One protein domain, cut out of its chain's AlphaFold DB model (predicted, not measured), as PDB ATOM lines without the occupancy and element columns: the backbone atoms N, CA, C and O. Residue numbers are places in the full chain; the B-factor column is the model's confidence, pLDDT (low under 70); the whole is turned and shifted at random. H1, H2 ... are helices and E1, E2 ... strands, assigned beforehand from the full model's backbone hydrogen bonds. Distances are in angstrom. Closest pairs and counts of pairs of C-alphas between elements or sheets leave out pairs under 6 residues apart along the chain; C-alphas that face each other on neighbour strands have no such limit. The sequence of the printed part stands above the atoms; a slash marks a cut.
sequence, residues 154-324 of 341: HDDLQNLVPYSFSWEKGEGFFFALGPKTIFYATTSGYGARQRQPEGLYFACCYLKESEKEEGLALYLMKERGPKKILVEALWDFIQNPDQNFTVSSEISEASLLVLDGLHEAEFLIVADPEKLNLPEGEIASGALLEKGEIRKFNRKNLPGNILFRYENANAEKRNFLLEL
ATOM      1  N   HIS A 154      46.809 -42.105  57.609       92.31
ATOM      2  CA  HIS A 154      47.597 -41.007  58.151       92.31
ATOM      3  C   HIS A 154      49.003 -40.967  57.540       92.31
ATOM      4  O   HIS A 154      49.412 -39.929  57.037       92.31
ATOM      5  N   ASP A 155      49.721 -42.094  57.521       92.56
ATOM      6  CA  ASP A 155      51.060 -42.175  56.922       92.56
ATOM      7  C   ASP A 155      51.032 -41.888  55.411       92.56
ATOM      8  O   ASP A 155      51.884 -41.168  54.895       92.56
ATOM      9  N   ASP A 156      50.019 -42.386  54.699       94.62
ATOM     10  CA  ASP A 156      49.857 -42.144  53.266       94.62
ATOM     11  C   ASP A 156      49.600 -40.671  52.947       94.62
ATOM     12  O   ASP A 156      50.180 -40.143  51.991       94.62
ATOM     13  N   LEU A 157      48.755 -40.019  53.749       92.69
ATOM     14  CA  LEU A 157      48.336 -38.637  53.544       92.69
ATOM     15  C   LEU A 157      49.364 -37.608  54.033       92.69
ATOM     16  O   LEU A 157      49.534 -36.574  53.391       92.69
ATOM     17  N   GLN A 158      50.110 -37.906  55.100       92.06
ATOM     18  CA  GLN A 158      51.254 -37.086  55.515       92.06
ATOM     19  C   GLN A 158      52.385 -37.115  54.483       92.06
ATOM     20  O   GLN A 158      53.066 -36.118  54.269       92.06
ATOM     21  N   ASN A 159      52.563 -38.249  53.804       92.81
ATOM     22  CA  ASN A 159      53.595 -38.434  52.788       92.81
ATOM     23  C   ASN A 159      53.080 -38.194  51.358       92.81
ATOM     24  O   ASN A 159      53.592 -38.788  50.401       92.81
ATOM     25  N   LEU A 160      52.054 -37.350  51.184       93.75
ATOM     26  CA  LEU A 160      51.549 -36.999  49.857       93.75
ATOM     27  C   LEU A 160      52.612 -36.298  49.021       93.75
ATOM     28  O   LEU A 160      53.296 -35.378  49.465       93.75
ATOM     29  N   VAL A 161      52.678 -36.683  47.750       92.44
ATOM     30  CA  VAL A 161      53.529 -36.018  46.770       92.44
ATOM     31  C   VAL A 161      52.658 -35.416  45.677       92.44
ATOM     32  O   VAL A 161      51.943 -36.157  44.997       92.44
ATOM     33  N   PRO A 162      52.729 -34.092  45.443       91.69
ATOM     34  CA  PRO A 162      52.056 -33.489  44.306       91.69
ATOM     35  C   PRO A 162      52.661 -34.043  43.012       91.69
ATOM     36  O   PRO A 162      53.809 -33.757  42.672       91.69
ATOM     37  N   TYR A 163      51.890 -34.847  42.280       93.31
ATOM     38  CA  TYR A 163      52.365 -35.509  41.069       93.31
ATOM     39  C   TYR A 163      51.543 -35.098  39.851       93.31
ATOM     40  O   TYR A 163      50.363 -35.427  39.736       93.31
ATOM     41  N   SER A 164      52.176 -34.399  38.910       92.75
ATOM     42  CA  SER A 164      51.610 -34.139  37.586       92.75
ATOM     43  C   SER A 164      52.018 -35.234  36.608       92.75
ATOM     44  O   SER A 164      53.191 -35.607  36.552       92.75
ATOM     45  N   PHE A 165      51.084 -35.698  35.789       91.44
ATOM     46  CA  PHE A 165      51.352 -36.661  34.726       91.44
ATOM     47  C   PHE A 165      50.953 -36.094  33.364       91.44
ATOM     48  O   PHE A 165      50.047 -35.270  33.263       91.44
ATOM     49  N   SER A 166      51.632 -36.559  32.318       92.50
ATOM     50  CA  SER A 166      51.280 -36.302  30.923       92.50
ATOM     51  C   SER A 166      50.900 -37.634  30.284       92.50
ATOM     52  O   SER A 166      51.663 -38.600  30.358       92.50
ATOM     53  N   TRP A 167      49.692 -37.709  29.738       90.50
ATOM     54  CA  TRP A 167      49.125 -38.895  29.101       90.50
ATOM     55  C   TRP A 167      48.585 -38.539  27.711       90.50
ATOM     56  O   TRP A 167      48.433 -37.368  27.373       90.50
ATOM     57  N   GLU A 168      48.236 -39.540  26.903       91.62
ATOM     58  CA  GLU A 168      47.676 -39.341  25.553       91.62
ATOM     59  C   GLU A 168      46.404 -38.471  25.551       91.62
ATOM     60  O   GLU A 168      46.129 -37.769  24.582       91.62
ATOM     61  N   LYS A 169      45.642 -38.493  26.654       89.25
ATOM     62  CA  LYS A 169      44.408 -37.710  26.842       89.25
ATOM     63  C   LYS A 169      44.649 -36.293  27.391       89.25
ATOM     64  O   LYS A 169      43.698 -35.523  27.485       89.25
ATOM     65  N   GLY A 170      45.889 -35.944  27.747       89.88
ATOM     66  CA  GLY A 170      46.258 -34.631  28.278       89.88
ATOM     67  C   GLY A 170      47.157 -34.689  29.511       89.88
ATOM     68  O   GLY A 170      47.630 -35.747  29.929       89.88
ATOM     69  N   GLU A 171      47.395 -33.519  30.096       91.25
ATOM     70  CA  GLU A 171      48.104 -33.375  31.366       91.25
ATOM     71  C   GLU A 171      47.113 -33.338  32.529       91.25
ATOM     72  O   GLU A 171      46.037 -32.745  32.428       91.25
ATOM     73  N   GLY A 172      47.480 -33.966  33.641       89.50
ATOM     74  CA  GLY A 172      46.634 -34.067  34.822       89.50
ATOM     75  C   GLY A 172      47.435 -34.066  36.115       89.50
ATOM     76  O   GLY A 172      48.663 -34.170  36.120       89.50
ATOM     77  N   PHE A 173      46.720 -33.947  37.227       92.50
ATOM     78  CA  PHE A 173      47.273 -34.057  38.568       92.50
ATOM     79  C   PHE A 173      46.766 -35.350  39.203       92.50
ATOM     80  O   PHE A 173      45.574 -35.644  39.138       92.50
ATOM     81  N   PHE A 174      47.662 -36.146  39.785       94.38
ATOM     82  CA  PHE A 174      47.325 -37.424  40.412       94.38
ATOM     83  C   PHE A 174      46.824 -37.208  41.845       94.38
ATOM     84  O   PHE A 174      47.373 -37.721  42.816       94.38
ATOM     85  N   PHE A 175      45.789 -36.384  41.961       94.38
ATOM     86  CA  PHE A 175      45.012 -36.219  43.172       94.38
ATOM     87  C   PHE A 175      43.577 -35.899  42.775       94.38
ATOM     88  O   PHE A 175      43.330 -34.934  42.051       94.38
ATOM     89  N   ALA A 176      42.638 -36.707  43.247       93.62
ATOM     90  CA  ALA A 176      41.218 -36.447  43.079       93.62
ATOM     91  C   ALA A 176      40.465 -37.042  44.262       93.62
ATOM     92  O   ALA A 176      40.800 -38.123  44.739       93.62
ATOM     93  N   LEU A 177      39.448 -36.332  44.727       93.56
ATOM     94  CA  LEU A 177      38.693 -36.701  45.912       93.56
ATOM     95  C   LEU A 177      37.202 -36.549  45.634       93.56
ATOM     96  O   LEU A 177      36.761 -35.516  45.129       93.56
ATOM     97  N   GLY A 178      36.442 -37.572  45.994       92.56
ATOM     98  CA  GLY A 178      34.990 -37.544  46.063       92.56
ATOM     99  C   GLY A 178      34.491 -38.341  47.263       92.56
ATOM    100  O   GLY A 178      35.290 -38.958  47.969       92.56
ATOM    101  N   PRO A 179      33.167 -38.375  47.486       93.12
ATOM    102  CA  PRO A 179      32.592 -38.927  48.710       93.12
ATOM    103  C   PRO A 179      32.979 -40.381  48.959       93.12
ATOM    104  O   PRO A 179      33.166 -40.780  50.097       93.12
ATOM    105  N   LYS A 180      33.131 -41.184  47.904       95.44
ATOM    106  CA  LYS A 180      33.427 -42.615  48.022       95.44
ATOM    107  C   LYS A 180      34.809 -43.021  47.544       95.44
ATOM    108  O   LYS A 180      35.149 -44.187  47.691       95.44
ATOM    109  N   THR A 181      35.590 -42.102  46.983       95.69
ATOM    110  CA  THR A 181      36.845 -42.446  46.315       95.69
ATOM    111  C   THR A 181      37.867 -41.335  46.474       95.69
ATOM    112  O   THR A 181      37.551 -40.161  46.286       95.69
ATOM    113  N   ILE A 182      39.110 -41.714  46.747       95.69
ATOM    114  CA  ILE A 182      40.265 -40.827  46.737       95.69
ATOM    115  C   ILE A 182      41.396 -41.453  45.915       95.69
ATOM    116  O   ILE A 182      41.773 -42.612  46.101       95.69
ATOM    117  N   PHE A 183      41.951 -40.659  45.007       96.69
ATOM    118  CA  PHE A 183      43.163 -40.952  44.256       96.69
ATOM    119  C   PHE A 183      44.272 -40.044  44.751       96.69
ATOM    120  O   PHE A 183      44.055 -38.841  44.904       96.69
ATOM    121  N   TYR A 184      45.457 -40.600  44.973       96.81
ATOM    122  CA  TYR A 184      46.600 -39.825  45.433       96.81
ATOM    123  C   TYR A 184      47.932 -40.512  45.129       96.81
ATOM    124  O   TYR A 184      47.997 -41.722  44.892       96.81
ATOM    125  N   ALA A 185      49.006 -39.725  45.135       96.44
ATOM    126  CA  ALA A 185      50.376 -40.212  45.075       96.44
ATOM    127  C   ALA A 185      51.075 -39.979  46.421       96.44
ATOM    128  O   ALA A 185      50.947 -38.906  47.008       96.44
ATOM    129  N   THR A 186      51.811 -40.976  46.911       96.06
ATOM    130  CA  THR A 186      52.481 -40.955  48.223       96.06
ATOM    131  C   THR A 186      53.859 -41.610  48.148       96.06
ATOM    132  O   THR A 186      54.093 -42.479  47.301       96.06
ATOM    133  N   THR A 187      54.793 -41.216  49.013       95.19
ATOM    134  CA  THR A 187      56.077 -41.926  49.183       95.19
ATOM    135  C   THR A 187      55.993 -43.079  50.173       95.19
ATOM    136  O   THR A 187      56.889 -43.929  50.188       95.19
ATOM    137  N   SER A 188      54.917 -43.172  50.962       94.00
ATOM    138  CA  SER A 188      54.734 -44.316  51.851       94.00
ATOM    139  C   SER A 188      54.471 -45.581  51.038       94.00
ATOM    140  O   SER A 188      53.585 -45.629  50.186       94.00
ATOM    141  N   GLY A 189      55.224 -46.644  51.316       91.31
ATOM    142  CA  GLY A 189      54.991 -47.978  50.757       91.31
ATOM    143  C   GLY A 189      54.036 -48.840  51.587       91.31
ATOM    144  O   GLY A 189      53.825 -50.009  51.246       91.31
ATOM    145  N   TYR A 190      53.485 -48.321  52.691       89.38
ATOM    146  CA  TYR A 190      52.607 -49.101  53.563       89.38
ATOM    147  C   TYR A 190      51.317 -49.485  52.819       89.38
ATOM    148  O   TYR A 190      50.819 -48.734  51.989       89.38
ATOM    149  N   GLY A 191      50.819 -50.708  53.010       86.00
ATOM    150  CA  GLY A 191      49.658 -51.222  52.260       86.00
ATOM    151  C   GLY A 191      49.902 -51.626  50.793       86.00
ATOM    152  O   GLY A 191      49.044 -52.283  50.210       86.00
ATOM    153  N   ALA A 192      51.060 -51.326  50.192       90.62
ATOM    154  CA  ALA A 192      51.365 -51.768  48.828       90.62
ATOM    155  C   ALA A 192      51.651 -53.282  48.766       90.62
ATOM    156  O   ALA A 192      52.337 -53.832  49.635       90.62
ATOM    157  N   ARG A 193      51.185 -53.961  47.701       86.44
ATOM    158  CA  ARG A 193      51.459 -55.399  47.472       86.44
ATOM    159  C   ARG A 193      52.952 -55.687  47.295       86.44
ATOM    160  O   ARG A 193      53.451 -56.702  47.769       86.44
ATOM    161  N   GLN A 194      53.665 -54.792  46.615       85.38
ATOM    162  CA  GLN A 194      55.109 -54.874  46.411       85.38
ATOM    163  C   GLN A 194      55.796 -53.818  47.272       85.38
ATOM    164  O   GLN A 194      55.993 -52.682  46.844       85.38
ATOM    165  N   ARG A 195      56.142 -54.192  48.508       78.12
ATOM    166  CA  ARG A 195      56.825 -53.286  49.435       78.12
ATOM    167  C   ARG A 195      58.269 -53.070  48.995       78.12
ATOM    168  O   ARG A 195      59.061 -54.010  48.967       78.12
ATOM    169  N   GLN A 196      58.610 -51.822  48.706       81.12
ATOM    170  CA  GLN A 196      59.988 -51.347  48.678       81.12
ATOM    171  C   GLN A 196      60.108 -50.148  49.628       81.12
ATOM    172  O   GLN A 196      59.178 -49.345  49.697       81.12
ATOM    173  N   PRO A 197      61.215 -50.029  50.376       72.75
ATOM    174  CA  PRO A 197      61.376 -48.976  51.380       72.75
ATOM    175  C   PRO A 197      61.363 -47.570  50.771       72.75
ATOM    176  O   PRO A 197      61.034 -46.615  51.455       72.75
ATOM    177  N   GLU A 198      61.669 -47.452  49.478       77.69
ATOM    178  CA  GLU A 198      61.724 -46.182  48.763       77.69
ATOM    179  C   GLU A 198      60.976 -46.297  47.432       77.69
ATOM    180  O   GLU A 198      61.151 -47.256  46.659       77.69
ATOM    181  N   GLY A 199      60.128 -45.313  47.147       90.00
ATOM    182  CA  GLY A 199      59.428 -45.218  45.876       90.00
ATOM    183  C   GLY A 199      58.274 -44.231  45.902       90.00
ATOM    184  O   GLY A 199      57.822 -43.810  46.959       90.00
ATOM    185  N   LEU A 200      57.799 -43.889  44.708       95.56
ATOM    186  CA  LEU A 200      56.541 -43.184  44.526       95.56
ATOM    187  C   LEU A 200      55.438 -44.211  44.264       95.56
ATOM    188  O   LEU A 200      55.525 -45.013  43.322       95.56
ATOM    189  N   TYR A 201      54.418 -44.178  45.107       97.00
ATOM    190  CA  TYR A 201      53.261 -45.052  45.051       97.00
ATOM    191  C   TYR A 201      52.033 -44.273  44.611       97.00
ATOM    192  O   TYR A 201      51.854 -43.108  44.956       97.00
ATOM    193  N   PHE A 202      51.191 -44.947  43.845       97.38
ATOM    194  CA  PHE A 202      49.946 -44.429  43.306       97.38
ATOM    195  C   PHE A 202      48.834 -45.264  43.907       97.38
ATOM    196  O   PHE A 202      48.827 -46.493  43.769       97.38
ATOM    197  N   ALA A 203      47.937 -44.595  44.618       97.62
ATOM    198  CA  ALA A 203      46.886 -45.232  45.379       97.62
ATOM    199  C   ALA A 203      45.507 -44.790  44.885       97.62
ATOM    200  O   ALA A 203      45.297 -43.641  44.494       97.62
ATOM    201  N   CYS A 204      44.576 -45.734  44.924       97.56
ATOM    202  CA  CYS A 204      43.147 -45.504  44.817       97.56
ATOM    203  C   CYS A 204      42.497 -46.184  46.017       97.56
ATOM    204  O   CYS A 204      42.606 -47.401  46.185       97.56
ATOM    205  N   CYS A 205      41.858 -45.391  46.868       97.25
ATOM    206  CA  CYS A 205      41.089 -45.881  47.995       97.25
ATOM    207  C   CYS A 205      39.614 -45.590  47.731       97.25
ATOM    208  O   CYS A 205      39.267 -44.458  47.393       97.25
ATOM    209  N   TYR A 206      38.762 -46.607  47.822       97.31
ATOM    210  CA  TYR A 206      37.357 -46.485  47.449       97.31
ATOM    211  C   TYR A 206      36.435 -47.319  48.338       97.31
ATOM    212  O   TYR A 206      36.831 -48.345  48.894       97.31
ATOM    213  N   LEU A 207      35.186 -46.876  48.434       96.81
ATOM    214  CA  LEU A 207      34.103 -47.540  49.145       96.81
ATOM    215  C   LEU A 207      33.220 -48.309  48.159       96.81
ATOM    216  O   LEU A 207      32.740 -47.748  47.172       96.81
ATOM    217  N   LYS A 208      32.983 -49.589  48.442       96.75
ATOM    218  CA  LYS A 208      32.106 -50.479  47.664       96.75
ATOM    219  C   LYS A 208      31.278 -51.327  48.625       96.75
ATOM    220  O   LYS A 208      31.710 -51.561  49.745       96.75
ATOM    221  N   GLU A 209      30.104 -51.785  48.204       96.62
ATOM    222  CA  GLU A 209      29.339 -52.779  48.964       96.62
ATOM    223  C   GLU A 209      30.188 -54.033  49.227       96.62
ATOM    224  O   GLU A 209      30.897 -54.519  48.338       96.62
ATOM    225  N   SER A 210      30.158 -54.508  50.470       95.12
ATOM    226  CA  SER A 210      30.930 -55.664  50.917       95.12
ATOM    227  C   SER A 210      30.315 -56.961  50.391       95.12
ATOM    228  O   SER A 210      29.104 -57.153  50.406       95.12
ATOM    229  N   GLU A 211      31.164 -57.889  49.945       92.12
ATOM    230  CA  GLU A 211      30.728 -59.222  49.495       92.12
ATOM    231  C   GLU A 211      30.448 -60.179  50.667       92.12
ATOM    232  O   GLU A 211      29.827 -61.224  50.478       92.12
ATOM    233  N   LYS A 212      30.955 -59.864  51.869       88.94
ATOM    234  CA  LYS A 212      30.932 -60.765  53.035       88.94
ATOM    235  C   LYS A 212      29.928 -60.365  54.108       88.94
ATOM    236  O   LYS A 212      29.364 -61.240  54.758       88.94
ATOM    237  N   GLU A 213      29.775 -59.067  54.333       88.38
ATOM    238  CA  GLU A 213      28.939 -58.497  55.389       88.38
ATOM    239  C   GLU A 213      27.979 -57.480  54.764       88.38
ATOM    240  O   GLU A 213      28.278 -56.916  53.715       88.38
ATOM    241  N   GLU A 214      26.826 -57.242  55.386       92.38
ATOM    242  CA  GLU A 214      25.927 -56.176  54.937       92.38
ATOM    243  C   GLU A 214      26.588 -54.807  55.165       92.38
ATOM    244  O   GLU A 214      27.101 -54.530  56.251       92.38
ATOM    245  N   GLY A 215      26.576 -53.950  54.141       94.94
ATOM    246  CA  GLY A 215      27.110 -52.589  54.202       94.94
ATOM    247  C   GLY A 215      28.240 -52.319  53.208       94.94
ATOM    248  O   GLY A 215      28.441 -53.030  52.224       94.94
ATOM    249  N   LEU A 216      28.968 -51.240  53.462       96.81
ATOM    250  CA  LEU A 216      30.127 -50.782  52.715       96.81
ATOM    251  C   LEU A 216      31.420 -51.392  53.274       96.81
ATOM    252  O   LEU A 216      31.549 -51.737  54.448       96.81
ATOM    253  N   ALA A 217      32.406 -51.483  52.397       96.50
ATOM    254  CA  ALA A 217      33.770 -51.865  52.684       96.50
ATOM    255  C   ALA A 217      34.729 -50.883  52.006       96.50
ATOM    256  O   ALA A 217      34.488 -50.404  50.893       96.50
ATOM    257  N   LEU A 218      35.826 -50.594  52.698       96.94
ATOM    258  CA  LEU A 218      36.916 -49.761  52.227       96.94
ATOM    259  C   LEU A 218      37.998 -50.632  51.599       96.94
ATOM    260  O   LEU A 218      38.596 -51.495  52.251       96.94
ATOM    261  N   TYR A 219      38.280 -50.357  50.334       96.88
ATOM    262  CA  TYR A 219      39.301 -51.028  49.553       96.88
ATOM    263  C   TYR A 219      40.446 -50.071  49.237       96.88
ATOM    264  O   TYR A 219      40.248 -48.866  49.071       96.88
ATOM    265  N   LEU A 220      41.653 -50.617  49.137       97.12
ATOM    266  CA  LEU A 220      42.859 -49.885  48.773       97.12
ATOM    267  C   LEU A 220      43.611 -50.632  47.674       97.12
ATOM    268  O   LEU A 220      44.142 -51.721  47.899       97.12
ATOM    269  N   MET A 221      43.721 -50.017  46.504       96.69
ATOM    270  CA  MET A 221      44.700 -50.394  45.492       96.69
ATOM    271  C   MET A 221      45.902 -49.472  45.621       96.69
ATOM    272  O   MET A 221      45.753 -48.256  45.549       96.69
ATOM    273  N   LYS A 222      47.101 -50.039  45.767       97.25
ATOM    274  CA  LYS A 222      48.335 -49.258  45.859       97.25
ATOM    275  C   LYS A 222      49.467 -49.922  45.100       97.25
ATOM    276  O   LYS A 222      49.811 -51.080  45.351       97.25
ATOM    277  N   GLU A 223      50.037 -49.176  44.166       96.19
ATOM    278  CA  GLU A 223      50.986 -49.685  43.182       96.19
ATOM    279  C   GLU A 223      52.198 -48.771  43.046       96.19
ATOM    280  O   GLU A 223      52.118 -47.560  43.240       96.19
ATOM    281  N   ARG A 224      53.343 -49.360  42.700       95.00
ATOM    282  CA  ARG A 224      54.564 -48.602  42.420       95.00
ATOM    283  C   ARG A 224      54.487 -48.035  41.003       95.00
ATOM    284  O   ARG A 224      54.430 -48.797  40.039       95.00
ATOM    285  N   GLY A 225      54.569 -46.712  40.879       92.12
ATOM    286  CA  GLY A 225      54.470 -46.022  39.591       92.12
ATOM    287  C   GLY A 225      53.035 -45.903  39.040       92.12
ATOM    288  O   GLY A 225      52.127 -46.612  39.482       92.12
ATOM    289  N   PRO A 226      52.811 -45.003  38.067       92.75
ATOM    290  CA  PRO A 226      51.487 -44.767  37.505       92.75
ATOM    291  C   PRO A 226      51.119 -45.903  36.542       92.75
ATOM    292  O   PRO A 226      51.562 -45.934  35.393       92.75
ATOM    293  N   LYS A 227      50.309 -46.864  36.998       95.25
ATOM    294  CA  LYS A 227      49.741 -47.887  36.109       95.25
ATOM    295  C   LYS A 227      48.656 -47.274  35.225       95.25
ATOM    296  O   LYS A 227      47.834 -46.503  35.712       95.25
ATOM    297  N   LYS A 228      48.604 -47.695  33.956       95.44
ATOM    298  CA  LYS A 228      47.588 -47.261  32.981       95.44
ATOM    299  C   LYS A 228      46.164 -47.366  33.544       95.44
ATOM    300  O   LYS A 228      45.427 -46.397  33.476       95.44
ATOM    301  N   ILE A 229      45.847 -48.486  34.194       96.25
ATOM    302  CA  ILE A 229      44.533 -48.764  34.794       96.25
ATOM    303  C   ILE A 229      44.135 -47.688  35.821       96.25
ATOM    304  O   ILE A 229      43.007 -47.207  35.809       96.25
ATOM    305  N   LEU A 230      45.066 -47.271  36.690       96.06
ATOM    306  CA  LEU A 230      44.810 -46.230  37.692       96.06
ATOM    307  C   LEU A 230      44.656 -44.846  37.055       96.06
ATOM    308  O   LEU A 230      43.823 -44.064  37.497       96.06
ATOM    309  N   VAL A 231      45.453 -44.540  36.028       95.75
ATOM    310  CA  VAL A 231      45.376 -43.260  35.308       95.75
ATOM    311  C   VAL A 231      44.067 -43.149  34.522       95.75
ATOM    312  O   VAL A 231      43.447 -42.088  34.525       95.75
ATOM    313  N   GLU A 232      43.620 -44.230  33.880       95.38
ATOM    314  CA  GLU A 232      42.332 -44.283  33.179       95.38
ATOM    315  C   GLU A 232      41.164 -44.134  34.155       95.38
ATOM    316  O   GLU A 232      40.318 -43.270  33.948       95.38
ATOM    317  N   ALA A 233      41.185 -44.871  35.267       95.94
ATOM    318  CA  ALA A 233      40.187 -44.741  36.324       95.94
ATOM    319  C   ALA A 233      40.132 -43.334  36.933       95.94
ATOM    320  O   ALA A 233      39.046 -42.799  37.149       95.94
ATOM    321  N   LEU A 234      41.292 -42.716  37.178       95.38
ATOM    322  CA  LEU A 234      41.377 -41.330  37.629       95.38
ATOM    323  C   LEU A 234      40.761 -40.378  36.598       95.38
ATOM    324  O   LEU A 234      40.021 -39.470  36.965       95.38
ATOM    325  N   TRP A 235      41.054 -40.574  35.312       93.81
ATOM    326  CA  TRP A 235      40.505 -39.734  34.253       93.81
ATOM    327  C   TRP A 235      38.981 -39.841  34.181       93.81
ATOM    328  O   TRP A 235      38.300 -38.818  34.154       93.81
ATOM    329  N   ASP A 236      38.448 -41.060  34.209       93.88
ATOM    330  CA  ASP A 236      37.006 -41.310  34.178       93.88
ATOM    331  C   ASP A 236      36.313 -40.716  35.415       93.88
ATOM    332  O   ASP A 236      35.252 -40.095  35.301       93.88
ATOM    333  N   PHE A 237      36.963 -40.816  36.578       94.12
ATOM    334  CA  PHE A 237      36.512 -40.192  37.819       94.12
ATOM    335  C   PHE A 237      36.490 -38.658  37.736       94.12
ATOM    336  O   PHE A 237      35.508 -38.038  38.135       94.12
ATOM    337  N   ILE A 238      37.531 -38.028  37.182       91.56
ATOM    338  CA  ILE A 238      37.594 -36.564  37.019       91.56
ATOM    339  C   ILE A 238      36.475 -36.052  36.101       91.56
ATOM    340  O   ILE A 238      35.951 -34.962  36.336       91.56
ATOM    341  N   GLN A 239      36.099 -36.814  35.069       91.44
ATOM    342  CA  GLN A 239      35.004 -36.434  34.168       91.44
ATOM    343  C   GLN A 239      33.634 -36.515  34.859       91.44
ATOM    344  O   GLN A 239      32.772 -35.680  34.594       91.44
ATOM    345  N   ASN A 240      33.438 -37.482  35.763       90.25
ATOM    346  CA  ASN A 240      32.153 -37.739  36.422       90.25
ATOM    347  C   ASN A 240      32.292 -37.936  37.946       90.25
ATOM    348  O   ASN A 240      31.949 -39.001  38.459       90.25
ATOM    349  N   PRO A 241      32.736 -36.919  38.704       79.94
ATOM    350  CA  PRO A 241      33.019 -37.069  40.135       79.94
ATOM    351  C   PRO A 241      31.761 -37.274  40.994       79.94
ATOM    352  O   PRO A 241      31.865 -37.759  42.117       79.94
ATOM    353  N   ASP A 242      30.582 -36.905  40.476       77.06
ATOM    354  CA  ASP A 242      29.297 -37.030  41.183       77.06
ATOM    355  C   ASP A 242      28.651 -38.411  40.986       77.06
ATOM    356  O   ASP A 242      27.724 -38.776  41.708       77.06
ATOM    357  N   GLN A 243      29.108 -39.186  39.996       77.88
ATOM    358  CA  GLN A 243      28.608 -40.538  39.783       77.88
ATOM    359  C   GLN A 243      29.286 -41.496  40.761       77.88
ATOM    360  O   GLN A 243      30.462 -41.338  41.090       77.88
ATOM    361  N   ASN A 244      28.547 -42.514  41.220       81.44
ATOM    362  CA  ASN A 244      29.144 -43.633  41.945       81.44
ATOM    363  C   ASN A 244      30.260 -44.205  41.064       81.44
ATOM    364  O   ASN A 244      29.981 -44.792  40.021       81.44
ATOM    365  N   PHE A 245      31.509 -43.974  41.461       88.25
ATOM    366  CA  PHE A 245      32.680 -44.420  40.723       88.25
ATOM    367  C   PHE A 245      32.612 -45.938  40.523       88.25
ATOM    368  O   PHE A 245      32.730 -46.710  41.476       88.25
ATOM    369  N   THR A 246      32.393 -46.365  39.279       92.88
ATOM    370  CA  THR A 246      32.341 -47.784  38.933       92.88
ATOM    371  C   THR A 246      33.761 -48.304  38.793       92.88
ATOM    372  O   THR A 246      34.455 -48.036  37.813       92.88
ATOM    373  N   VAL A 247      34.195 -49.051  39.799       93.81
ATOM    374  CA  VAL A 247      35.522 -49.664  39.846       93.81
ATOM    375  C   VAL A 247      35.601 -50.787  38.808       93.81
ATOM    376  O   VAL A 247      34.734 -51.662  38.780       93.81
ATOM    377  N   SER A 248      36.643 -50.798  37.972       96.00
ATOM    378  CA  SER A 248      36.879 -51.908  37.041       96.00
ATOM    379  C   SER A 248      37.207 -53.206  37.790       96.00
ATOM    380  O   SER A 248      37.743 -53.180  38.902       96.00
ATOM    381  N   SER A 249      36.923 -54.363  37.182       95.44
ATOM    382  CA  SER A 249      37.260 -55.671  37.767       95.44
ATOM    383  C   SER A 249      38.752 -55.782  38.088       95.44
ATOM    384  O   SER A 249      39.108 -56.250  39.163       95.44
ATOM    385  N   GLU A 250      39.615 -55.250  37.221       96.62
ATOM    386  CA  GLU A 250      41.069 -55.242  37.415       96.62
ATOM    387  C   GLU A 250      41.496 -54.473  38.677       96.62
ATOM    388  O   GLU A 250      42.345 -54.948  39.433       96.62
ATOM    389  N   ILE A 251      40.893 -53.304  38.947       96.69
ATOM    390  CA  ILE A 251      41.154 -52.554  40.187       96.69
ATOM    391  C   ILE A 251      40.616 -53.337  41.385       96.69
ATOM    392  O   ILE A 251      41.311 -53.456  42.393       96.69
ATOM    393  N   SER A 252      39.418 -53.915  41.270       96.06
ATOM    394  CA  SER A 252      38.807 -54.705  42.345       96.06
ATOM    395  C   SER A 252      39.664 -55.916  42.733       96.06
ATOM    396  O   SER A 252      39.860 -56.170  43.918       96.06
ATOM    397  N   GLU A 253      40.231 -56.631  41.758       94.94
ATOM    398  CA  GLU A 253      41.116 -57.786  41.975       94.94
ATOM    399  C   GLU A 253      42.501 -57.391  42.515       94.94
ATOM    400  O   GLU A 253      43.139 -58.144  43.262       94.94
ATOM    401  N   ALA A 254      42.995 -56.208  42.139       94.62
ATOM    402  CA  ALA A 254      44.264 -55.669  42.624       94.62
ATOM    403  C   ALA A 254      44.162 -55.054  44.032       94.62
ATOM    404  O   ALA A 254      45.182 -54.924  44.717       94.62
ATOM    405  N   SER A 255      42.953 -54.706  44.470       96.12
ATOM    406  CA  SER A 255      42.707 -54.032  45.741       96.12
ATOM    407  C   SER A 255      42.840 -54.956  46.949       96.12
ATOM    408  O   SER A 255      42.654 -56.172  46.880       96.12
ATOM    409  N   LEU A 256      43.180 -54.356  48.084       94.31
ATOM    410  CA  LEU A 256      43.166 -54.964  49.404       94.31
ATOM    411  C   LEU A 256      41.916 -54.487  50.150       94.31
ATOM    412  O   LEU A 256      41.663 -53.286  50.200       94.31
ATOM    413  N   LEU A 257      41.160 -55.411  50.748       94.38
ATOM    414  CA  LEU A 257      40.115 -55.065  51.714       94.38
ATOM    415  C   LEU A 257      40.783 -54.544  52.990       94.38
ATOM    416  O   LEU A 257      41.550 -55.281  53.613       94.38
ATOM    417  N   VAL A 258      40.513 -53.292  53.357       93.75
ATOM    418  CA  VAL A 258      41.132 -52.650  54.525       93.75
ATOM    419  C   VAL A 258      40.185 -52.603  55.717       93.75
ATOM    420  O   VAL A 258      40.620 -52.835  56.842       93.75
ATOM    421  N   LEU A 259      38.901 -52.334  55.473       94.12
ATOM    422  CA  LEU A 259      37.864 -52.297  56.502       94.12
ATOM    423  C   LEU A 259      36.524 -52.736  55.909       94.12
ATOM    424  O   LEU A 259      36.208 -52.368  54.781       94.12
ATOM    425  N   ASP A 260      35.750 -53.519  56.649       95.00
ATOM    426  CA  ASP A 260      34.412 -53.991  56.289       95.00
ATOM    427  C   ASP A 260      33.377 -53.640  57.370       95.00
ATOM    428  O   ASP A 260      33.709 -53.071  58.411       95.00
ATOM    429  N   GLY A 261      32.102 -53.925  57.085       94.00
ATOM    430  CA  GLY A 261      31.000 -53.710  58.024       94.00
ATOM    431  C   GLY A 261      30.710 -52.233  58.303       94.00
ATOM    432  O   GLY A 261      30.430 -51.865  59.444       94.00
ATOM    433  N   LEU A 262      30.824 -51.374  57.284       95.81
ATOM    434  CA  LEU A 262      30.533 -49.943  57.388       95.81
ATOM    435  C   LEU A 262      29.084 -49.676  56.967       95.81
ATOM    436  O   LEU A 262      28.720 -49.947  55.828       95.81
ATOM    437  N   HIS A 263      28.245 -49.121  57.836       95.75
ATOM    438  CA  HIS A 263      26.873 -48.757  57.456       95.75
ATOM    439  C   HIS A 263      26.849 -47.518  56.562       95.75
ATOM    440  O   HIS A 263      26.239 -47.516  55.493       95.75
ATOM    441  N   GLU A 264      27.580 -46.488  56.975       95.62
ATOM    442  CA  GLU A 264      27.789 -45.262  56.217       95.62
ATOM    443  C   GLU A 264      29.281 -44.954  56.209       95.62
ATOM    444  O   GLU A 264      29.961 -45.168  57.209       95.62
ATOM    445  N   ALA A 265      29.811 -44.469  55.091       95.50
ATOM    446  CA  ALA A 265      31.189 -44.010  55.012       95.50
ATOM    447  C   ALA A 265      31.339 -42.986  53.886       95.50
ATOM    448  O   ALA A 265      30.745 -43.147  52.816       95.50
ATOM    449  N   GLU A 266      32.136 -41.948  54.120       95.31
ATOM    450  CA  GLU A 266      32.462 -40.949  53.111       95.31
ATOM    451  C   GLU A 266      33.759 -40.185  53.408       95.31
ATOM    452  O   GLU A 266      34.200 -40.058  54.552       95.31
ATOM    453  N   PHE A 267      34.345 -39.624  52.353       93.19
ATOM    454  CA  PHE A 267      35.429 -38.660  52.428       93.19
ATOM    455  C   PHE A 267      34.922 -37.247  52.148       93.19
ATOM    456  O   PHE A 267      34.191 -37.004  51.186       93.19
ATOM    457  N   LEU A 268      35.366 -36.296  52.960       91.69
ATOM    458  CA  LEU A 268      34.990 -34.891  52.881       91.69
ATOM    459  C   LEU A 268      36.237 -34.007  52.904       91.69
ATOM    460  O   LEU A 268      37.260 -34.368  53.481       91.69
ATOM    461  N   ILE A 269      36.144 -32.825  52.300       89.56
ATOM    462  CA  ILE A 269      37.168 -31.781  52.425       89.56
ATOM    463  C   ILE A 269      36.728 -30.816  53.509       89.56
ATOM    464  O   ILE A 269      35.589 -30.344  53.504       89.56
ATOM    465  N   VAL A 270      37.653 -30.483  54.399       87.00
ATOM    466  CA  VAL A 270      37.432 -29.501  55.455       87.00
ATOM    467  C   VAL A 270      38.255 -28.256  55.142       87.00
ATOM    468  O   VAL A 270      39.482 -28.313  55.067       87.00
ATOM    469  N   ALA A 271      37.575 -27.126  54.940       83.19
ATOM    470  CA  ALA A 271      38.235 -25.840  54.719       83.19
ATOM    471  C   ALA A 271      38.765 -25.238  56.031       83.19
ATOM    472  O   ALA A 271      39.924 -24.845  56.090       83.19
ATOM    473  N   ASP A 272      37.932 -25.240  57.078       83.19
ATOM    474  CA  ASP A 272      38.224 -24.636  58.381       83.19
ATOM    475  C   ASP A 272      38.146 -25.715  59.481       83.19
ATOM    476  O   ASP A 272      37.060 -25.948  60.023       83.19
ATOM    477  N   PRO A 273      39.253 -26.405  59.821       79.19
ATOM    478  CA  PRO A 273      39.235 -27.477  60.821       79.19
ATOM    479  C   PRO A 273      38.867 -26.976  62.224       79.19
ATOM    480  O   PRO A 273      38.241 -27.707  62.982       79.19
ATOM    481  N   GLU A 274      39.165 -25.715  62.549       79.31
ATOM    482  CA  GLU A 274      38.855 -25.093  63.848       79.31
ATOM    483  C   GLU A 274      37.349 -24.978  64.130       79.31
ATOM    484  O   GLU A 274      36.938 -24.861  65.282       79.31
ATOM    485  N   LYS A 275      36.510 -25.003  63.086       77.69
ATOM    486  CA  LYS A 275      35.048 -24.944  63.227       77.69
ATOM    487  C   LYS A 275      34.420 -26.314  63.470       77.69
ATOM    488  O   LYS A 275      33.218 -26.384  63.736       77.69
ATOM    489  N   LEU A 276      35.196 -27.394  63.366       72.50
ATOM    490  CA  LEU A 276      34.718 -28.716  63.729       72.50
ATOM    491  C   LEU A 276      34.693 -28.858  65.255       72.50
ATOM    492  O   LEU A 276      35.729 -28.958  65.905       72.50
ATOM    493  N   ASN A 277      33.493 -28.891  65.834       66.12
ATOM    494  CA  ASN A 277      33.303 -29.165  67.259       66.12
ATOM    495  C   ASN A 277      33.461 -30.665  67.525       66.12
ATOM    496  O   ASN A 277      32.468 -31.383  67.573       66.12
ATOM    497  N   LEU A 278      34.697 -31.136  67.664       63.00
ATOM    498  CA  LEU A 278      35.023 -32.530  67.967       63.00
ATOM    499  C   LEU A 278      35.031 -32.740  69.500       63.00
ATOM    500  O   LEU A 278      35.662 -31.936  70.187       63.00
ATOM    501  N   PRO A 279      34.376 -33.767  70.080       55.72
ATOM    502  CA  PRO A 279      34.506 -34.081  71.498       55.72
ATOM    503  C   PRO A 279      35.965 -34.429  71.820       55.72
ATOM    504  O   PRO A 279      36.600 -35.216  71.117       55.72
ATOM    505  N   GLU A 280      36.502 -33.820  72.880       47.72
ATOM    506  CA  GLU A 280      37.886 -34.013  73.321       47.72
ATOM    507  C   GLU A 280      38.204 -35.503  73.539       47.72
ATOM    508  O   GLU A 280      37.536 -36.193  74.307       47.72
ATOM    509  N   GLY A 281      39.252 -35.999  72.874       45.88
ATOM    510  CA  GLY A 281      39.759 -37.367  73.043       45.88
ATOM    511  C   GLY A 281      39.329 -38.368  71.968       45.88
ATOM    512  O   GLY A 281      39.932 -39.437  71.879       45.88
ATOM    513  N   GLU A 282      38.373 -38.017  71.106       45.91
ATOM    514  CA  GLU A 282      38.165 -38.712  69.835       45.91
ATOM    515  C   GLU A 282      38.892 -37.948  68.724       45.91
ATOM    516  O   GLU A 282      38.798 -36.724  68.619       45.91
ATOM    517  N   ILE A 283      39.624 -38.669  67.865       45.69
ATOM    518  CA  ILE A 283      39.917 -38.138  66.534       45.69
ATOM    519  C   ILE A 283      38.532 -37.846  65.943       45.69
ATOM    520  O   ILE A 283      37.683 -38.729  65.911       45.69
ATOM    521  N   ALA A 284      38.304 -36.565  65.679       36.41
ATOM    522  CA  ALA A 284      37.113 -35.907  65.172       36.41
ATOM    523  C   ALA A 284      35.721 -36.551  65.384       36.41
ATOM    524  O   ALA A 284      35.370 -37.521  64.735       36.41
ATOM    525  N   SER A 285      34.818 -35.889  66.128       38.47
ATOM    526  CA  SER A 285      33.370 -35.919  65.844       38.47
ATOM    527  C   SER A 285      32.649 -34.563  65.947       38.47
ATOM    528  O   SER A 285      32.149 -34.220  67.002       38.47
ATOM    529  N   GLY A 286      32.514 -33.798  64.849       28.34
ATOM    530  CA  GLY A 286      31.494 -32.736  64.780       28.34
ATOM    531  C   GLY A 286      31.685 -31.588  63.780       28.34
ATOM    532  O   GLY A 286      32.789 -31.154  63.502       28.34
ATOM    533  N   ALA A 287      30.535 -31.096  63.302       33.03
ATOM    534  CA  ALA A 287      30.244 -30.012  62.349       33.03
ATOM    535  C   ALA A 287      30.703 -30.206  60.888       33.03
ATOM    536  O   ALA A 287      31.716 -29.693  60.426       33.03
ATOM    537  N   LEU A 288      29.854 -30.914  60.136       37.53
ATOM    538  CA  LEU A 288      29.839 -30.919  58.676       37.53
ATOM    539  C   LEU A 288      29.748 -29.492  58.121       37.53
ATOM    540  O   LEU A 288      28.851 -28.743  58.506       37.53
ATOM    541  N   LEU A 289      30.563 -29.176  57.112       41.84
ATOM    542  CA  LEU A 289      30.103 -28.268  56.063       41.84
ATOM    543  C   LEU A 289      28.830 -28.890  55.479       41.84
ATOM    544  O   LEU A 289      28.827 -30.069  55.116       41.84
ATOM    545  N   GLU A 290      27.734 -28.128  55.465       40.62
ATOM    546  CA  GLU A 290      26.479 -28.547  54.847       40.62
ATOM    547  C   GLU A 290      26.765 -29.170  53.473       40.62
ATOM    548  O   GLU A 290      27.643 -28.700  52.746       40.62
ATOM    549  N   LYS A 291      26.007 -30.215  53.117       47.53
ATOM    550  CA  LYS A 291      26.054 -30.991  51.857       47.53
ATOM    551  C   LYS A 291      26.140 -30.166  50.546       47.53
ATOM    552  O   LYS A 291      26.174 -30.757  49.472       47.53
ATOM    553  N   GLY A 292      26.135 -28.835  50.600       38.81
ATOM    554  CA  GLY A 292      26.026 -27.915  49.472       38.81
ATOM    555  C   GLY A 292      27.322 -27.543  48.749       38.81
ATOM    556  O   GLY A 292      27.234 -27.095  47.612       38.81
ATOM    557  N   GLU A 293      28.514 -27.739  49.320       44.47
ATOM    558  CA  GLU A 293      29.760 -27.359  48.631       44.47
ATOM    559  C   GLU A 293      30.883 -28.394  48.795       44.47
ATOM    560  O   GLU A 293      32.003 -28.077  49.197       44.47
ATOM    561  N   ILE A 294      30.629 -29.644  48.391       48.88
ATOM    562  CA  ILE A 294      31.706 -30.569  48.001       48.88
ATOM    563  C   ILE A 294      32.326 -29.995  46.717       48.88
ATOM    564  O   ILE A 294      32.033 -30.410  45.596       48.88
ATOM    565  N   ARG A 295      33.119 -28.927  46.859       48.31
ATOM    566  CA  ARG A 295      33.826 -28.292  45.751       48.31
ATOM    567  C   ARG A 295      34.825 -29.309  45.228       48.31
ATOM    568  O   ARG A 295      35.858 -29.544  45.846       48.31
ATOM    569  N   LYS A 296      34.483 -29.897  44.080       55.72
ATOM    570  CA  LYS A 296      35.342 -30.738  43.240       55.72
ATOM    571  C   LYS A 296      36.765 -30.191  43.273       55.72
ATOM    572  O   LYS A 296      37.037 -29.095  42.776       55.72
ATOM    573  N   PHE A 297      37.664 -30.930  43.909       54.72
ATOM    574  CA  PHE A 297      39.026 -30.473  44.106       54.72
ATOM    575  C   PHE A 297      39.898 -30.965  42.953       54.72
ATOM    576  O   PHE A 297      40.371 -32.093  42.949       54.72
ATOM    577  N   ASN A 298      40.069 -30.103  41.950       55.97
ATOM    578  CA  ASN A 298      40.965 -30.316  40.809       55.97
ATOM    579  C   ASN A 298      41.945 -29.138  40.685       55.97
ATOM    580  O   ASN A 298      42.064 -28.488  39.646       55.97
ATOM    581  N   ARG A 299      42.567 -28.762  41.806       64.25
ATOM    582  CA  ARG A 299      43.561 -27.683  41.857       64.25
ATOM    583  C   ARG A 299      44.956 -28.285  42.013       64.25
ATOM    584  O   ARG A 299      45.110 -29.388  42.514       64.25
ATOM    585  N   LYS A 300      45.976 -27.534  41.581       71.25
ATOM    586  CA  LYS A 300      47.396 -27.916  41.724       71.25
ATOM    587  C   LYS A 300      47.880 -27.937  43.178       71.25
ATOM    588  O   LYS A 300      48.908 -28.538  43.463       71.25
ATOM    589  N   ASN A 301      47.173 -27.248  44.066       80.31
ATOM    590  CA  ASN A 301      47.455 -27.268  45.499       80.31
ATOM    591  C   ASN A 301      46.745 -28.479  46.097       80.31
ATOM    592  O   ASN A 301      45.739 -28.869  45.531       80.31
ATOM    593  N   LEU A 302      47.227 -29.055  47.196       84.00
ATOM    594  CA  LEU A 302      46.506 -30.092  47.944       84.00
ATOM    595  C   LEU A 302      45.414 -29.446  48.821       84.00
ATOM    596  O   LEU A 302      45.524 -28.252  49.128       84.00
ATOM    597  N   PRO A 303      44.331 -30.164  49.183       85.88
ATOM    598  CA  PRO A 303      43.406 -29.655  50.189       85.88
ATOM    599  C   PRO A 303      44.148 -29.529  51.523       85.88
ATOM    600  O   PRO A 303      45.120 -30.236  51.735       85.88
ATOM    601  N   GLY A 304      43.728 -28.627  52.412       87.12
ATOM    602  CA  GLY A 304      44.374 -28.506  53.726       87.12
ATOM    603  C   GLY A 304      44.041 -29.684  54.643       87.12
ATOM    604  O   GLY A 304      44.915 -30.224  55.303       87.12
ATOM    605  N   ASN A 305      42.778 -30.118  54.657       91.00
ATOM    606  CA  ASN A 305      42.311 -31.190  55.532       91.00
ATOM    607  C   ASN A 305      41.317 -32.106  54.811       91.00
ATOM    608  O   ASN A 305      40.418 -31.633  54.103       91.00
ATOM    609  N   ILE A 306      41.452 -33.413  55.032       91.62
ATOM    610  CA  ILE A 306      40.506 -34.442  54.589       91.62
ATOM    611  C   ILE A 306      39.863 -35.066  55.825       91.62
ATOM    612  O   ILE A 306      40.553 -35.443  56.762       91.62
ATOM    613  N   LEU A 307      38.543 -35.209  55.826       92.31
ATOM    614  CA  LEU A 307      37.799 -35.914  56.861       92.31
ATOM    615  C   LEU A 307      37.285 -37.237  56.295       92.31
ATOM    616  O   LEU A 307      36.501 -37.237  55.350       92.31
ATOM    617  N   PHE A 308      37.700 -38.356  56.878       94.00
ATOM    618  CA  PHE A 308      37.099 -39.660  56.611       94.00
ATOM    619  C   PHE A 308      36.092 -39.987  57.710       94.00
ATOM    620  O   PHE A 308      36.471 -40.215  58.857       94.00
ATOM    621  N   ARG A 309      34.806 -39.984  57.373       93.94
ATOM    622  CA  ARG A 309      33.706 -40.245  58.304       93.94
ATOM    623  C   ARG A 309      33.100 -41.604  58.013       93.94
ATOM    624  O   ARG A 309      32.835 -41.897  56.852       93.94
ATOM    625  N   TYR A 310      32.825 -42.399  59.041       94.75
ATOM    626  CA  TYR A 310      32.049 -43.625  58.881       94.75
ATOM    627  C   TYR A 310      31.287 -44.033  60.143       94.75
ATOM    628  O   TYR A 310      31.556 -43.556  61.242       94.75
ATOM    629  N   GLU A 311      30.334 -44.939  59.966       94.44
ATOM    630  CA  GLU A 311      29.584 -45.618  61.014       94.44
ATOM    631  C   GLU A 311      29.867 -47.119  60.919       94.44
ATOM    632  O   GLU A 311      29.652 -47.732  59.870       94.44
ATOM    633  N   ASN A 312      30.405 -47.707  61.987       91.94
ATOM    634  CA  ASN A 312      30.735 -49.134  62.013       91.94
ATOM    635  C   ASN A 312      29.492 -50.004  62.288       91.94
ATOM    636  O   ASN A 312      28.430 -49.498  62.641       91.94
ATOM    637  N   ALA A 313      29.639 -51.329  62.209       89.38
ATOM    638  CA  ALA A 313      28.564 -52.295  62.469       89.38
ATOM    639  C   ALA A 313      27.922 -52.221  63.876       89.38
ATOM    640  O   ALA A 313      26.886 -52.838  64.113       89.38
ATOM    641  N   ASN A 314      28.534 -51.506  64.830       89.75
ATOM    642  CA  ASN A 314      27.966 -51.264  66.161       89.75
ATOM    643  C   ASN A 314      27.186 -49.936  66.234       89.75
ATOM    644  O   ASN A 314      26.834 -49.511  67.335       89.75
ATOM    645  N   ALA A 315      26.947 -49.275  65.095       91.62
ATOM    646  CA  ALA A 315      26.401 -47.921  64.998       91.62
ATOM    647  C   ALA A 315      27.258 -46.847  65.705       91.62
ATOM    648  O   ALA A 315      26.773 -45.769  66.060       91.62
ATOM    649  N   GLU A 316      28.550 -47.121  65.925       89.69
ATOM    650  CA  GLU A 316      29.482 -46.121  66.443       89.69
ATOM    651  C   GLU A 316      29.980 -45.263  65.279       89.69
ATOM    652  O   GLU A 316      30.582 -45.760  64.322       89.69
ATOM    653  N   LYS A 317      29.732 -43.956  65.375       91.94
ATOM    654  CA  LYS A 317      30.216 -42.971  64.409       91.94
ATOM    655  C   LYS A 317      31.651 -42.597  64.736       91.94
ATOM    656  O   LYS A 317      31.963 -42.241  65.868       91.94
ATOM    657  N   ARG A 318      32.509 -42.637  63.727       89.75
ATOM    658  CA  ARG A 318      33.912 -42.245  63.800       89.75
ATOM    659  C   ARG A 318      34.193 -41.200  62.737       89.75
ATOM    660  O   ARG A 318      33.665 -41.284  61.626       89.75
ATOM    661  N   ASN A 319      35.056 -40.237  63.041       89.19
ATOM    662  CA  ASN A 319      35.561 -39.341  62.014       89.19
ATOM    663  C   ASN A 319      37.070 -39.165  62.171       89.19
ATOM    664  O   ASN A 319      37.598 -39.017  63.259       89.19
ATOM    665  N   PHE A 320      37.792 -39.197  61.065       87.44
ATOM    666  CA  PHE A 320      39.242 -39.105  61.050       87.44
ATOM    667  C   PHE A 320      39.627 -37.871  60.271       87.44
ATOM    668  O   PHE A 320      39.511 -37.850  59.046       87.44
ATOM    669  N   LEU A 321      40.031 -36.828  60.996       89.12
ATOM    670  CA  LEU A 321      40.599 -35.637  60.392       89.12
ATOM    671  C   LEU A 321      42.064 -35.917  60.062       89.12
ATOM    672  O   LEU A 321      42.850 -36.290  60.930       89.12
ATOM    673  N   LEU A 322      42.394 -35.774  58.790       88.31
ATOM    674  CA  LEU A 322      43.699 -36.033  58.214       88.31
ATOM    675  C   LEU A 322      44.202 -34.693  57.684       88.31
ATOM    676  O   LEU A 322      43.704 -34.184  56.675       88.31
ATOM    677  N   GLU A 323      45.136 -34.100  58.415       89.25
ATOM    678  CA  GLU A 323      45.795 -32.860  58.019       89.25
ATOM    679  C   GLU A 323      46.787 -33.159  56.896       89.25
ATOM    680  O   GLU A 323      47.579 -34.103  56.973       89.25
ATOM    681  N   LEU A 324      46.706 -32.381  55.823       88.00
ATOM    682  CA  LEU A 324      47.625 -32.474  54.705       88.00
ATOM    683  C   LEU A 324      48.620 -31.333  54.815       88.00
ATOM    684  O   LEU A 324      48.272 -30.163  54.640       88.00
TER     685      LEU A 324
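AT A GLANCE: This is residues 154 to 324 of the 341 residues of an uncharacterized protein of Deltaproteobacteria bacterium (UniProt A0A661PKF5). One antiparallel sheet of seven strands folds back on itself into two leaves that face each other, E3 E4 E5 and E7 E8 E9, with E6 as the hinge. H2 covers E3, E4 and E5 and H3 covers E6 on one face, short H1 is on the opposite face, and the small hairpin of E1 and E2 lies at one end near H2. The printed part has 171 residues, with three named helices and nine named strands in the order H1 E1 E2 E3 E4 E5 E6 H2 H3 E7 E8 E9; the large sheet's order is E3 E4 E5 E6 E7 E8 E9. The class is mixed, helices and strands; the whole is compact, with a radius of gyration of the C-alphas of 15.8 A and spans of 46 by 37 by 34 A.

HOW THE PARTS SIT: H1, residues 154 to 158, is on the large sheet at a height over the sheet of 5.3 A, over none of its strands. E1, residues 164 to 167, and E2, residues 170 to 173, form an antiparallel hairpin, with N 165 and O 172 2.9 A apart. E2 runs on into E3, residues 176 to 178, at 67 degrees. E3, E4 of residues 181 to 186, E5 of residues 201 to 209 and E6 of residues 216 to 224 form a meander, each strand the antiparallel neighbour of the one before: N 178 and O 181 are 2.8 A apart, N 184 and O 203 3.1 A, N 204 and O 221 2.9 A. H2, residues 228 to 239, lies over E3, E4 and E5 at a height over the sheet of 9.8 A, slantwise to the strands; the closest C-alphas of H2 and E3 are those of Ile 238 and Ala 176, 7.1 A apart. H3, residues 249 to 254, lies over E6 and stands up from the sheet on the same face as H2. H2, with residues 229 to 230 alone, only just touches H3, with 3 pairs of C-alphas within 8 A, the closest those of Ile 229 and Ile 251, 7.4 A apart. E7, residues 256 to 270, bends by 110 degrees at residue 261; its pairing is staggered, with E6 over its residues 256 to 262, where N 218 and O 259 are 2.8 A apart, and with E8 over its residues 262 to 270. E7, E8 of residues 305 to 312 and E9 of residues 317 to 323 form a second meander, with N 266 and O 309 2.8 A apart and N 308 and O 320 2.9 A. In H1, H2 and H3 every O i to N i+4 pair is within hydrogen-bond range.

IN THESE COORDINATES: H1 begins at C-alpha 154, (47.597, -41.007, 58.151). From first to last C-alpha, E5 measures 25.4 A, E6 26.6 A, H2 16.6 A, E7 26.8 A, E8 22.3 A and E9 19.6 A. E7 begins at C-alpha 256, (43.166, -54.964, 49.404), and E9 ends at C-alpha 323, (45.795, -32.860, 58.019).

THE WHOLE: The two C-alphas farthest apart, those of Glu 168 and Glu 280, are 49.1 A apart. The printed part has no cut. The links from E4 to E5, 14 residues, and from E7 to E8, 34 residues, are long. Mean pLDDT of the printed part is 85.6, and residues 277 to 299 are under 70.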